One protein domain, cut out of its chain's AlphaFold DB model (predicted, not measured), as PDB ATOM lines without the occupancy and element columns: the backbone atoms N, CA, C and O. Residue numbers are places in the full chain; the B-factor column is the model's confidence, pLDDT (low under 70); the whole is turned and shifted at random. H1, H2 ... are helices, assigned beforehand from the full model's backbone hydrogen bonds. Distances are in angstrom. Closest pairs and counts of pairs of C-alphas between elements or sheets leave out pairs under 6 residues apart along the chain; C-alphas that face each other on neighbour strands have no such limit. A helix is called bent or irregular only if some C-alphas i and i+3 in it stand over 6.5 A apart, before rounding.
ATOM      1  N   LEU A 392      -5.531  16.967  37.446       90.19
ATOM      2  CA  LEU A 392      -5.143  15.625  37.868       90.19
ATOM      3  C   LEU A 392      -5.095  14.643  36.701       90.19
ATOM      4  O   LEU A 392      -5.991  14.598  35.855       90.19
ATOM      5  N   THR A 393      -4.089  13.772  36.711       92.56
ATOM      6  CA  THR A 393      -4.028  12.625  35.798       92.56
ATOM      7  C   THR A 393      -5.111  11.594  36.136       92.56
ATOM      8  O   THR A 393      -5.580  11.514  37.273       92.56
ATOM      9  N   ALA A 394      -5.463  10.723  35.185       90.50
ATOM     10  CA  ALA A 394      -6.403   9.621  35.431       90.50
ATOM     11  C   ALA A 394      -5.973   8.730  36.615       90.50
ATOM     12  O   ALA A 394      -6.792   8.326  37.434       90.50
ATOM     13  N   THR A 395      -4.667   8.490  36.763       91.25
ATOM     14  CA  THR A 395      -4.109   7.734  37.892       91.25
ATOM     15  C   THR A 395      -4.275   8.456  39.231       91.25
ATOM     16  O   THR A 395      -4.582   7.813  40.230       91.25
ATOM     17  N   GLN A 396      -4.106   9.780  39.271       93.25
ATOM     18  CA  GLN A 396      -4.332  10.578  40.478       93.25
ATOM     19  C   GLN A 396      -5.815  10.610  40.856       93.25
ATOM     20  O   GLN A 396      -6.141  10.445  42.030       93.25
ATOM     21  N   LYS A 397      -6.711  10.727  39.870       93.81
ATOM     22  CA  LYS A 397      -8.162  10.617  40.085       93.81
ATOM     23  C   LYS A 397      -8.550   9.251  40.645       93.81
ATOM     24  O   LYS A 397      -9.309   9.193  41.606       93.81
ATOM     25  N   GLN A 398      -7.960   8.165  40.138       92.31
ATOM     26  CA  GLN A 398      -8.167   6.826  40.699       92.31
ATOM     27  C   GLN A 398      -7.746   6.745  42.173       92.31
ATOM     28  O   GLN A 398      -8.475   6.193  42.993       92.31
ATOM     29  N   ILE A 399      -6.590   7.319  42.525       93.19
ATOM     30  CA  ILE A 399      -6.101   7.341  43.911       93.19
ATOM     31  C   ILE A 399      -7.063   8.114  44.820       93.19
ATOM     32  O   ILE A 399      -7.321   7.671  45.937       93.19
ATOM     33  N   ILE A 400      -7.606   9.244  44.356       93.25
ATOM     34  CA  ILE A 400      -8.629   9.987  45.104       93.25
ATOM     35  C   ILE A 400      -9.900   9.147  45.257       93.25
ATOM     36  O   ILE A 400     -10.440   9.082  46.356       93.25
ATOM     37  N   GLY A 401     -10.361   8.480  44.195       93.31
ATOM     38  CA  GLY A 401     -11.529   7.595  44.250       93.31
ATOM     39  C   GLY A 401     -11.374   6.488  45.297       93.31
ATOM     40  O   GLY A 401     -12.261   6.288  46.127       93.31
ATOM     41  N   ASP A 402     -10.211   5.831  45.330       92.62
ATOM     42  CA  ASP A 402      -9.877   4.835  46.355       92.62
ATOM     43  C   ASP A 402      -9.840   5.450  47.769       92.62
ATOM     44  O   ASP A 402     -10.293   4.828  48.731       92.62
ATOM     45  N   GLU A 403      -9.329   6.676  47.918       92.88
ATOM     46  CA  GLU A 403      -9.274   7.372  49.208       92.88
ATOM     47  C   GLU A 403     -10.673   7.795  49.699       92.88
ATOM     48  O   GLU A 403     -10.940   7.694  50.896       92.88
ATOM     49  N   ILE A 404     -11.595   8.167  48.798       94.19
ATOM     50  CA  ILE A 404     -13.014   8.417  49.111       94.19
ATOM     51  C   ILE A 404     -13.682   7.134  49.618       94.19
ATOM     52  O   ILE A 404     -14.336   7.154  50.661       94.19
ATOM     53  N   LEU A 405     -13.492   5.999  48.937       95.00
ATOM     54  CA  LEU A 405     -14.029   4.719  49.417       95.00
ATOM     55  C   LEU A 405     -13.434   4.323  50.770       95.00
ATOM     56  O   LEU A 405     -14.150   3.848  51.650       95.00
ATOM     57  N   SER A 406     -12.136   4.553  50.962       94.19
ATOM     58  CA  SER A 406     -11.469   4.291  52.235       94.19
ATOM     59  C   SER A 406     -11.983   5.198  53.360       94.19
ATOM     60  O   SER A 406     -12.115   4.742  54.498       94.19
ATOM     61  N   LEU A 407     -12.303   6.465  53.066       94.31
ATOM     62  CA  LEU A 407     -12.987   7.359  54.000       94.31
ATOM     63  C   LEU A 407     -14.354   6.785  54.376       94.31
ATOM     64  O   LEU A 407     -14.652   6.687  55.563       94.31
ATOM     65  N   MET A 408     -15.163   6.374  53.392       94.44
ATOM     66  CA  MET A 408     -16.494   5.809  53.648       94.44
ATOM     67  C   MET A 408     -16.420   4.548  54.508       94.44
ATOM     68  O   MET A 408     -17.178   4.424  55.462       94.44
ATOM     69  N   GLN A 409     -15.460   3.663  54.237       94.12
ATOM     70  CA  GLN A 409     -15.193   2.489  55.070       94.12
ATOM     71  C   GLN A 409     -14.853   2.871  56.521       94.12
ATOM     72  O   GLN A 409     -15.264   2.182  57.447       94.12
ATOM     73  N   THR A 410     -14.102   3.953  56.734       91.94
ATOM     74  CA  THR A 410     -13.672   4.370  58.080       91.94
ATOM     75  C   THR A 410     -14.789   5.093  58.841       91.94
ATOM     76  O   THR A 410     -14.973   4.851  60.029       91.94
ATOM     77  N   ARG A 411     -15.546   5.971  58.168       93.62
ATOM     78  CA  ARG A 411     -16.637   6.766  58.762       93.62
ATOM     79  C   ARG A 411     -17.919   5.952  58.954       93.62
ATOM     80  O   ARG A 411     -18.644   6.187  59.913       93.62
ATOM     81  N   PHE A 412     -18.193   5.001  58.058       94.00
ATOM     82  CA  PHE A 412     -19.417   4.194  58.038       94.00
ATOM     83  C   PHE A 412     -19.109   2.688  57.889       94.00
ATOM     84  O   PHE A 412     -19.503   2.064  56.897       94.00
ATOM     85  N   PRO A 413     -18.414   2.075  58.866       92.06
ATOM     86  CA  PRO A 413     -17.839   0.731  58.732       92.06
ATOM     87  C   PRO A 413     -18.860  -0.401  58.575       92.06
ATOM     88  O   PRO A 413     -18.506  -1.453  58.058       92.06
ATOM     89  N   THR A 414     -20.114  -0.197  58.979       92.44
ATOM     90  CA  THR A 414     -21.189  -1.208  58.942       92.44
ATOM     91  C   THR A 414     -22.342  -0.819  58.014       92.44
ATOM     92  O   THR A 414     -23.404  -1.431  58.047       92.44
ATOM     93  N   SER A 415     -22.172   0.215  57.181       94.31
ATOM     94  CA  SER A 415     -23.233   0.743  56.308       94.31
ATOM     95  C   SER A 415     -22.936   0.483  54.824       94.31
ATOM     96  O   SER A 415     -22.533   1.396  54.095       94.31
ATOM     97  N   PRO A 416     -23.167  -0.744  54.320       93.69
ATOM     98  CA  PRO A 416     -22.822  -1.135  52.950       93.69
ATOM     99  C   PRO A 416     -23.548  -0.306  51.886       93.69
ATOM    100  O   PRO A 416     -22.988  -0.037  50.827       93.69
ATOM    101  N   LYS A 417     -24.766   0.175  52.171       95.00
ATOM    102  CA  LYS A 417     -25.524   1.029  51.244       95.00
ATOM    103  C   LYS A 417     -24.786   2.331  50.916       95.00
ATOM    104  O   LYS A 417     -24.810   2.759  49.767       95.00
ATOM    105  N   VAL A 418     -24.087   2.920  51.893       94.88
ATOM    106  CA  VAL A 418     -23.338   4.174  51.711       94.88
ATOM    107  C   VAL A 418     -22.170   3.957  50.756       94.88
ATOM    108  O   VAL A 418     -22.075   4.636  49.736       94.88
ATOM    109  N   ILE A 419     -21.300   2.982  51.044       95.56
ATOM    110  CA  ILE A 419     -20.125   2.737  50.200       95.56
ATOM    111  C   ILE A 419     -20.525   2.288  48.787       95.56
ATOM    112  O   ILE A 419     -19.918   2.739  47.820       95.56
ATOM    113  N   ILE A 420     -21.589   1.489  48.643       96.19
ATOM    114  CA  ILE A 420     -22.119   1.073  47.333       96.19
ATOM    115  C   ILE A 420     -22.691   2.269  46.556       96.19
ATOM    116  O   ILE A 420     -22.464   2.368  45.350       96.19
ATOM    117  N   GLY A 421     -23.360   3.214  47.223       95.94
ATOM    118  CA  GLY A 421     -23.812   4.457  46.591       95.94
ATOM    119  C   GLY A 421     -22.655   5.266  45.994       95.94
ATOM    120  O   GLY A 421     -22.766   5.773  44.875       95.94
ATOM    121  N   TYR A 422     -21.507   5.317  46.683       95.88
ATOM    122  CA  TYR A 422     -20.276   5.918  46.153       95.88
ATOM    123  C   TYR A 422     -19.632   5.096  45.032       95.88
ATOM    124  O   TYR A 422     -19.071   5.685  44.109       95.88
ATOM    125  N   VAL A 423     -19.748   3.762  45.045       95.81
ATOM    126  CA  VAL A 423     -19.331   2.932  43.901       95.81
ATOM    127  C   VAL A 423     -20.148   3.293  42.659       95.81
ATOM    128  O   VAL A 423     -19.571   3.543  41.601       95.81
ATOM    129  N   GLY A 424     -21.474   3.389  42.784       94.75
ATOM    130  CA  GLY A 424     -22.336   3.812  41.678       94.75
ATOM    131  C   GLY A 424     -21.998   5.212  41.163       94.75
ATOM    132  O   GLY A 424     -22.055   5.460  39.963       94.75
ATOM    133  N   ALA A 425     -21.578   6.112  42.054       94.81
ATOM    134  CA  ALA A 425     -21.215   7.479  41.698       94.81
ATOM    135  C   ALA A 425     -19.867   7.568  40.959       94.81
ATOM    136  O   ALA A 425     -19.766   8.253  39.942       94.81
ATOM    137  N   LEU A 426     -18.839   6.874  41.457       95.19
ATOM    138  CA  LEU A 426     -17.466   6.947  40.941       95.19
ATOM    139  C   LEU A 426     -17.250   6.063  39.706       95.19
ATOM    140  O   LEU A 426     -16.642   6.505  38.733       95.19
ATOM    141  N   PHE A 427     -17.762   4.831  39.720       94.25
ATOM    142  CA  PHE A 427     -17.511   3.826  38.674       94.25
ATOM    143  C   PHE A 427     -18.725   3.590  37.760       94.25
ATOM    144  O   PHE A 427     -18.651   2.823  36.800       94.25
ATOM    145  N   GLY A 428     -19.851   4.254  38.035       92.75
ATOM    146  CA  GLY A 428     -21.053   4.196  37.208       92.75
ATOM    147  C   GLY A 428     -21.761   2.838  37.218       92.75
ATOM    148  O   GLY A 428     -21.570   1.997  38.100       92.75
ATOM    149  N   GLN A 429     -22.588   2.629  36.191       91.50
ATOM    150  CA  GLN A 429     -23.393   1.416  36.013       91.50
ATOM    151  C   GLN A 429     -22.534   0.149  35.891       91.50
ATOM    152  O   GLN A 429     -22.897  -0.889  36.432       91.50
ATOM    153  N   GLU A 430     -21.367   0.225  35.245       90.31
ATOM    154  CA  GLU A 430     -20.448  -0.916  35.120       90.31
ATOM    155  C   GLU A 430     -19.911  -1.382  36.483       90.31
ATOM    156  O   GLU A 430     -19.843  -2.587  36.752       90.31
ATOM    157  N   GLY A 431     -19.621  -0.446  37.396       92.06
ATOM    158  CA  GLY A 431     -19.253  -0.778  38.772       92.06
ATOM    159  C   GLY A 431     -20.373  -1.514  39.508       92.06
ATOM    160  O   GLY A 431     -20.131  -2.552  40.123       92.06
ATOM    161  N   LEU A 432     -21.615  -1.031  39.396       94.31
ATOM    162  CA  LEU A 432     -22.780  -1.664  40.025       94.31
ATOM    163  C   LEU A 432     -23.100  -3.040  39.431       94.31
ATOM    164  O   LEU A 432     -23.354  -3.977  40.188       94.31
ATOM    165  N   LYS A 433     -23.026  -3.202  38.105       93.19
ATOM    166  CA  LYS A 433     -23.150  -4.511  37.440       93.19
ATOM    167  C   LYS A 433     -22.103  -5.489  37.957       93.19
ATOM    168  O   LYS A 433     -22.436  -6.627  38.273       93.19
ATOM    169  N   THR A 434     -20.859  -5.037  38.104       93.00
ATOM    170  CA  THR A 434     -19.782  -5.865  38.659       93.00
ATOM    171  C   THR A 434     -20.106  -6.316  40.083       93.00
ATOM    172  O   THR A 434     -20.023  -7.509  40.376       93.00
ATOM    173  N   LEU A 435     -20.552  -5.406  40.959       94.81
ATOM    174  CA  LEU A 435     -20.979  -5.775  42.315       94.81
ATOM    175  C   LEU A 435     -22.172  -6.743  42.316       94.81
ATOM    176  O   LEU A 435     -22.240  -7.632  43.164       94.81
ATOM    177  N   ASN A 436     -23.109  -6.589  41.377       94.31
ATOM    178  CA  ASN A 436     -24.259  -7.479  41.251       94.31
ATOM    179  C   ASN A 436     -23.841  -8.893  40.826       94.31
ATOM    180  O   ASN A 436     -24.285  -9.871  41.421       94.31
ATOM    181  N   ASN A 437     -22.933  -8.997  39.850       92.69
ATOM    182  CA  ASN A 437     -22.382 -10.266  39.366       92.69
ATOM    183  C   ASN A 437     -21.577 -10.991  40.451       92.69
ATOM    184  O   ASN A 437     -21.651 -12.208  40.564       92.69
ATOM    185  N   LEU A 438     -20.873 -10.238  41.301       94.12
ATOM    186  CA  LEU A 438     -20.201 -10.754  42.498       94.12
ATOM    187  C   LEU A 438     -21.169 -11.106  43.642       94.12
ATOM    188  O   LEU A 438     -20.721 -11.423  44.740       94.12
ATOM    189  N   LYS A 439     -22.489 -11.021  43.418       94.38
ATOM    190  CA  LYS A 439     -23.549 -11.302  44.400       94.38
ATOM    191  C   LYS A 439     -23.527 -10.402  45.647       94.38
ATOM    192  O   LYS A 439     -24.261 -10.656  46.602       94.38
ATOM    193  N   ILE A 440     -22.740  -9.320  45.631       94.19
ATOM    194  CA  ILE A 440     -22.554  -8.398  46.762       94.19
ATOM    195  C   ILE A 440     -23.838  -7.623  47.052       94.19
ATOM    196  O   ILE A 440     -24.205  -7.460  48.213       94.19
ATOM    197  N   LEU A 441     -24.536  -7.148  46.012       93.62
ATOM    198  CA  LEU A 441     -25.725  -6.300  46.182       93.62
ATOM    199  C   LEU A 441     -26.891  -7.034  46.863       93.62
ATOM    200  O   LEU A 441     -27.693  -6.404  47.554       93.62
ATOM    201  N   GLY A 442     -26.958  -8.360  46.715       90.19
ATOM    202  CA  GLY A 442     -27.988  -9.206  47.318       90.19
ATOM    203  C   GLY A 442     -28.054  -9.150  48.845       90.19
ATOM    204  O   GLY A 442     -29.128  -9.361  49.410       90.19
ATOM    205  N   ILE A 443     -26.945  -8.810  49.503       90.62
ATOM    206  CA  ILE A 443     -26.861  -8.736  50.963       90.62
ATOM    207  C   ILE A 443     -27.576  -7.471  51.484       90.62
ATOM    208  O   ILE A 443     -28.561  -7.620  52.203       90.62
ATOM    209  N   PRO A 444     -27.186  -6.234  51.107       91.44
ATOM    210  CA  PRO A 444     -27.810  -5.019  51.639       91.44
ATOM    211  C   PRO A 444     -29.142  -4.620  50.989       91.44
ATOM    212  O   PRO A 444     -29.887  -3.842  51.589       91.44
ATOM    213  N   PHE A 445     -29.428  -5.083  49.768       89.94
ATOM    214  CA  PHE A 445     -30.641  -4.710  49.023       89.94
ATOM    215  C   PHE A 445     -31.552  -5.903  48.691       89.94
ATOM    216  O   PHE A 445     -32.638  -5.718  48.149       89.94
ATOM    217  N   GLY A 446     -31.129  -7.131  48.998       84.56
ATOM    218  CA  GLY A 446     -31.924  -8.339  48.801       84.56
ATOM    219  C   GLY A 446     -32.487  -8.909  50.104       84.56
ATOM    220  O   GLY A 446     -32.889  -8.177  50.997       84.56
ATOM    221  N   ALA A 447     -32.532 -10.239  50.199       81.00
ATOM    222  CA  ALA A 447     -33.075 -10.968  51.349       81.00
ATOM    223  C   ALA A 447     -31.995 -11.282  52.402       81.00
ATOM    224  O   ALA A 447     -32.147 -12.227  53.166       81.00
ATOM    225  N   GLY A 448     -30.887 -10.531  52.409       79.25
ATOM    226  CA  GLY A 448     -29.819 -10.679  53.401       79.25
ATOM    227  C   GLY A 448     -28.744 -11.723  53.082       79.25
ATOM    228  O   GLY A 448     -27.994 -12.086  53.981       79.25
ATOM    229  N   GLY A 449     -28.626 -12.197  51.835       84.88
ATOM    230  CA  GLY A 449     -27.623 -13.201  51.443       84.88
ATOM    231  C   GLY A 449     -26.989 -12.950  50.065       84.88
ATOM    232  O   GLY A 449     -27.520 -12.139  49.297       84.88
ATOM    233  N   PRO A 450     -25.865 -13.623  49.730       90.44
ATOM    234  CA  PRO A 450     -25.190 -13.466  48.443       90.44
ATOM    235  C   PRO A 450     -26.095 -13.889  47.280       90.44
ATOM    236  O   PRO A 450     -26.341 -15.069  47.045       90.44
ATOM    237  N   ARG A 451     -26.591 -12.919  46.510       91.44
ATOM    238  CA  ARG A 451     -27.383 -13.190  45.304       91.44
ATOM    239  C   ARG A 451     -27.292 -12.063  44.289       91.44
ATOM    240  O   ARG A 451     -27.049 -10.910  44.644       91.44
ATOM    241  N   VAL A 452     -27.546 -12.412  43.034       91.94
ATOM    242  CA  VAL A 452     -27.740 -11.441  41.957       91.94
ATOM    243  C   VAL A 452     -29.136 -10.839  42.103       91.94
ATOM    244  O   VAL A 452     -30.113 -11.556  42.327       91.94
ATOM    245  N   LEU A 453     -29.231  -9.519  42.001       90.88
ATOM    246  CA  LEU A 453     -30.497  -8.800  41.971       90.88
ATOM    247  C   LEU A 453     -31.004  -8.659  40.529       90.88
ATOM    248  O   LEU A 453     -30.184  -8.488  39.624       90.88
ATOM    249  N   PRO A 454     -32.334  -8.665  40.306       88.25
ATOM    250  CA  PRO A 454     -32.911  -8.492  38.971       88.25
ATOM    251  C   PRO A 454     -32.576  -7.140  38.329       88.25
ATOM    252  O   PRO A 454     -32.381  -7.064  37.121       88.25
ATOM    253  N   THR A 455     -32.501  -6.078  39.134       89.31
ATOM    254  CA  THR A 455     -32.185  -4.717  38.683       89.31
ATOM    255  C   THR A 455     -31.198  -4.059  39.643       89.31
ATOM    256  O   THR A 455     -31.155  -4.385  40.828       89.31
ATOM    257  N   ILE A 456     -30.386  -3.129  39.139       91.12
ATOM    258  CA  ILE A 456     -29.432  -2.342  39.945       91.12
ATOM    259  C   ILE A 456     -29.953  -0.937  40.275       91.12
ATOM    260  O   ILE A 456     -29.351  -0.236  41.084       91.12
ATOM    261  N   ASP A 457     -31.111  -0.561  39.727       88.38
ATOM    262  CA  ASP A 457     -31.720   0.771  39.870       88.38
ATOM    263  C   ASP A 457     -32.189   1.084  41.297       88.38
ATOM    264  O   ASP A 457     -32.415   2.238  41.644       88.38
ATOM    265  N   MET A 458     -32.296   0.068  42.157       87.44
ATOM    266  CA  MET A 458     -32.606   0.252  43.577       87.44
ATOM    267  C   MET A 458     -31.459   0.883  44.383       87.44
ATOM    268  O   MET A 458     -31.647   1.260  45.542       87.44
ATOM    269  N   VAL A 459     -30.257   0.974  43.806       90.00
ATOM    270  CA  VAL A 459     -29.100   1.587  44.458       90.00
ATOM    271  C   VAL A 459     -29.199   3.107  44.362       90.00
ATOM    272  O   VAL A 459     -29.100   3.688  43.284       90.00
ATOM    273  N   GLN A 460     -29.313   3.773  45.513       92.00
ATOM    274  CA  GLN A 460     -29.227   5.229  45.578       92.00
ATOM    275  C   GLN A 460     -27.781   5.687  45.336       92.00
ATOM    276  O   GLN A 460     -26.889   5.441  46.150       92.00
ATOM    277  N   ILE A 461     -27.550   6.350  44.203       93.06
ATOM    278  CA  ILE A 461     -26.229   6.837  43.794       93.06
ATOM    279  C   ILE A 461     -25.864   8.099  44.588       93.06
ATOM    280  O   ILE A 461     -26.662   9.030  44.693       93.06
ATOM    281  N   ALA A 462     -24.644   8.141  45.131       91.94
ATOM    282  CA  ALA A 462     -24.129   9.310  45.841       91.94
ATOM    283  C   ALA A 462     -23.809  10.477  44.887       91.94
ATOM    284  O   ALA A 462     -23.579  10.298  43.689       91.94
ATOM    285  N   THR A 463     -23.740  11.696  45.418       89.75
ATOM    286  CA  THR A 463     -23.340  12.873  44.640       89.75
ATOM    287  C   THR A 463     -21.823  13.041  44.674       89.75
ATOM    288  O   THR A 463     -21.229  13.169  45.740       89.75
ATOM    289  N   VAL A 464     -21.195  13.064  43.496       89.44
ATOM    290  CA  VAL A 464     -19.765  13.356  43.310       89.44
ATOM    291  C   VAL A 464     -19.579  14.299  42.126       89.44
ATOM    292  O   VAL A 464     -20.428  14.348  41.227       89.44
ATOM    293  N   ASP A 465     -18.457  15.020  42.111       89.75
ATOM    294  CA  ASP A 465     -18.072  15.866  40.982       89.75
ATOM    295  C   ASP A 465     -18.061  15.060  39.670       89.75
ATOM    296  O   ASP A 465     -17.571  13.927  39.612       89.75
ATOM    297  N   SER A 466     -18.597  15.651  38.602       89.31
ATOM    298  CA  SER A 466     -18.634  15.063  37.259       89.31
ATOM    299  C   SER A 466     -17.281  14.537  36.763       89.31
ATOM    300  O   SER A 466     -17.243  13.507  36.094       89.31
ATOM    301  N   GLN A 467     -16.173  15.182  37.135       90.19
ATOM    302  CA  GLN A 467     -14.822  14.818  36.711       90.19
ATOM    303  C   GLN A 467     -14.262  13.569  37.405       90.19
ATOM    304  O   GLN A 467     -13.195  13.092  37.000       90.19
ATOM    305  N   MET A 468     -14.947  13.077  38.442       90.12
ATOM    306  CA  MET A 468     -14.621  11.865  39.204       90.12
ATOM    307  C   MET A 468     -15.484  10.659  38.809       90.12
ATOM    308  O   MET A 468     -15.304   9.579  39.367       90.12
ATOM    309  N   LYS A 469     -16.423  10.830  37.870       92.88
ATOM    310  CA  LYS A 469     -17.288   9.755  37.365       92.88
ATOM    311  C   LYS A 469     -16.578   8.940  36.279       92.88
ATOM    312  O   LYS A 469     -15.742   9.466  35.547       92.88
ATOM    313  N   GLY A 470     -16.963   7.673  36.132       89.12
ATOM    314  CA  GLY A 470     -16.455   6.781  35.081       89.12
ATOM    315  C   GLY A 470     -15.057   6.220  35.350       89.12
ATOM    316  O   GLY A 470     -14.362   5.830  34.415       89.12
ATOM    317  N   LEU A 471     -14.625   6.191  36.613       91.94
ATOM    318  CA  LEU A 471     -13.377   5.534  36.994       91.94
ATOM    319  C   LEU A 471     -13.497   4.006  36.827       91.94
ATOM    320  O   LEU A 471     -14.594   3.457  36.961       91.94
ATOM    321  N   PRO A 472     -12.393   3.285  36.563       89.81
ATOM    322  CA  PRO A 472     -12.381   1.828  36.604       89.81
ATOM    323  C   PRO A 472     -12.403   1.302  38.046       89.81
ATOM    324  O   PRO A 472     -11.728   1.821  38.941       89.81
ATOM    325  N   LEU A 473     -13.157   0.226  38.271       89.25
ATOM    326  CA  LEU A 473     -13.166  -0.484  39.548       89.25
ATOM    327  C   LEU A 473     -11.853  -1.263  39.727       89.25
ATOM    328  O   LEU A 473     -11.412  -1.959  38.813       89.25
ATOM    329  N   THR A 474     -11.234  -1.174  40.906       87.94
ATOM    330  CA  THR A 474      -9.952  -1.840  41.205       87.94
ATOM    331  C   THR A 474     -10.085  -2.869  42.337       87.94
ATOM    332  O   THR A 474     -11.040  -2.794  43.121       87.94
ATOM    333  N   PRO A 475      -9.108  -3.790  42.507       87.06
ATOM    334  CA  PRO A 475      -9.056  -4.674  43.677       87.06
ATOM    335  C   PRO A 475      -9.104  -3.923  45.016       87.06
ATOM    336  O   PRO A 475      -9.736  -4.392  45.963       87.06
ATOM    337  N   ASN A 476      -8.476  -2.741  45.098       88.50
ATOM    338  CA  ASN A 476      -8.507  -1.902  46.301       88.50
ATOM    339  C   ASN A 476      -9.934  -1.465  46.621       88.50
ATOM    340  O   ASN A 476     -10.386  -1.604  47.756       88.50
ATOM    341  N   SER A 477     -10.631  -0.948  45.605       91.25
ATOM    342  CA  SER A 477     -12.004  -0.474  45.717       91.25
ATOM    343  C   SER A 477     -12.920  -1.602  46.206       91.25
ATOM    344  O   SER A 477     -13.693  -1.410  47.143       91.25
ATOM    345  N   LEU A 478     -12.773  -2.808  45.644       93.19
ATOM    346  CA  LEU A 478     -13.530  -3.989  46.065       93.19
ATOM    347  C   LEU A 478     -13.202  -4.443  47.484       93.19
ATOM    348  O   LEU A 478     -14.115  -4.811  48.216       93.19
ATOM    349  N   ALA A 479     -11.937  -4.397  47.905       94.19
ATOM    350  CA  ALA A 479     -11.570  -4.740  49.275       94.19
ATOM    351  C   ALA A 479     -12.281  -3.832  50.293       94.19
ATOM    352  O   ALA A 479     -12.767  -4.324  51.309       94.19
ATOM    353  N   TYR A 480     -12.415  -2.532  50.003       95.12
ATOM    354  CA  TYR A 480     -13.188  -1.617  50.850       95.12
ATOM    355  C   TYR A 480     -14.670  -1.986  50.903       95.12
ATOM    356  O   TYR A 480     -15.250  -2.014  51.988       95.12
ATOM    357  N   VAL A 481     -15.266  -2.331  49.757       96.12
ATOM    358  CA  VAL A 481     -16.665  -2.775  49.689       96.12
ATOM    359  C   VAL A 481     -16.872  -4.059  50.493       96.12
ATOM    360  O   VAL A 481     -17.741  -4.084  51.358       96.12
ATOM    361  N   TYR A 482     -16.053  -5.093  50.276       96.31
ATOM    362  CA  TYR A 482     -16.135  -6.351  51.024       96.31
ATOM    363  C   TYR A 482     -15.942  -6.149  52.527       96.31
ATOM    364  O   TYR A 482     -16.620  -6.801  53.316       96.31
ATOM    365  N   GLN A 483     -15.049  -5.243  52.933       95.25
ATOM    366  CA  GLN A 483     -14.805  -4.975  54.345       95.25
ATOM    367  C   GLN A 483     -16.046  -4.394  55.034       95.25
ATOM    368  O   GLN A 483     -16.405  -4.873  56.103       95.25
ATOM    369  N   VAL A 484     -16.710  -3.403  54.426       95.38
ATOM    370  CA  VAL A 484     -17.951  -2.821  54.977       95.38
ATOM    371  C   VAL A 484     -19.111  -3.815  54.899       95.38
ATOM    372  O   VAL A 484     -19.925  -3.902  55.813       95.38
ATOM    373  N   LEU A 485     -19.183  -4.581  53.808       94.94
ATOM    374  CA  LEU A 485     -20.208  -5.597  53.596       94.94
ATOM    375  C   LEU A 485     -20.169  -6.667  54.686       94.94
ATOM    376  O   LEU A 485     -21.177  -6.898  55.345       94.94
ATOM    377  N   LEU A 486     -19.015  -7.298  54.903       93.62
ATOM    378  CA  LEU A 486     -18.882  -8.376  55.882       93.62
ATOM    379  C   LEU A 486     -19.017  -7.868  57.318       93.62
ATOM    380  O   LEU A 486     -19.634  -8.548  58.130       93.62
ATOM    381  N   ALA A 487     -18.535  -6.655  57.610       91.12
ATOM    382  CA  ALA A 487     -18.728  -6.021  58.912       91.12
ATOM    383  C   ALA A 487     -20.200  -5.673  59.209       91.12
ATOM    384  O   ALA A 487     -20.561  -5.481  60.366       91.12
ATOM    385  N   SER A 488     -21.057  -5.576  58.184       90.75
ATOM    386  CA  SER A 488     -22.494  -5.316  58.355       90.75
ATOM    387  C   SER A 488     -23.337  -6.564  58.621       90.75
ATOM    388  O   SER A 488     -24.507  -6.439  58.978       90.75
ATOM    389  N   ILE A 489     -22.771  -7.761  58.433       89.69
ATOM    390  CA  ILE A 489     -23.470  -9.022  58.680       89.69
ATOM    391  C   ILE A 489     -23.240  -9.419  60.139       89.69
ATOM    392  O   ILE A 489     -22.108  -9.675  60.552       89.69
ATOM    393  N   ASN A 490     -24.325  -9.498  60.909       81.50
ATOM    394  CA  ASN A 490     -24.274  -9.948  62.298       81.50
ATOM    395  C   ASN A 490     -23.685 -11.363  62.378       81.50
ATOM    396  O   ASN A 490     -24.084 -12.244  61.618       81.50
TER     397      ASN A 490
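Overview. This is residues 392 to 490 of the 727 residues of an uncharacterized protein of Candida maltosa (strain Xu316) (UniProt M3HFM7). The bent helix H2 sits in the middle: its first arm, H2a, packs side by side with H1 and H4 in a three-helix up-and-down bundle whose centres make a triangle, and its second arm, H2b, folds back on H2a. The short H3 follows H2b, and the long stretch of residues 446 to 474 wraps round H2 before the chain enters H4. The printed part has 99 residues, with four named helices in the order H1, H2, H3, H4 and no named strand; the class is all helix. It is compact, with a radius of gyration of the C-alphas of 12.6 A, and its outline is elongated, with spans of 41 by 26 by 22 A.

Along the chain. Find C-alpha 416 at (-22.822, -1.135, 52.950), where H2, residues 416 to 437, begins. By its hydrogen bonds it was assigned as one helix, but it is bent: C-alphas 426 and 429 are 9.5 A apart. Its arms are H2a, residues 416 to 426, 15.4 A long, and H2b, residues 429 to 437, 12.2 A long. Go back to C-alpha 394 at (-6.403, 9.621, 35.431) for H1, residues 394 to 411, 25.6 A. Beyond H2b, H3 is residues 442 to 445, 5.5 A. H4, residues 475 to 487, runs 18.1 A and ends at C-alpha 487, (-18.728, -6.021, 58.912).

Arrangement. Start at H2, the hub. H2a and H1 form a helical hairpin: they touch, with C-alphas of Ile 419 and Met 408 closest at 5.9 A, at a shallow tilt of 16 degrees, opposite ways; H1 touches with residues 401 to 409 alone. H2a also touches H4, whose residues 481 to 485 alone take part; the closest C-alphas, of Pro 416 and Leu 485, are 5.2 A apart, and the tilt is a shallow 21 degrees, opposite ways. H1 and H4 touch, running the same way at a shallow tilt of 11 degrees, with C-alphas of Asp 402 and Ser 477 closest at 5.8 A. H2b touches H2a at a steep tilt of 39 degrees, opposite ways; C-alphas of Gly 424 and Leu 432 are closest, 5.7 A. H3 is close to H2a but not clearly touching, with closest C-alphas, of Pro 416 and Pro 444, 6.5 A apart. H2b and H4 are near each other, while H1 is apart from H2b and H3. In H1, H2a, H2b and H4 every O i to N i+4 pair is within hydrogen-bond range; H3 is too short for such a pair.

Size, cuts and confidence. Look at C-alphas of Leu 392 and Ala 447, the two farthest apart, at 40.9 A. The printed part has no cut. The links H1 to H2 and H2 to H3 are tight, and H3 to H4, 29 residues, is long. The mean pLDDT of the printed part of this model is 91.9, and no printed residue is under 70.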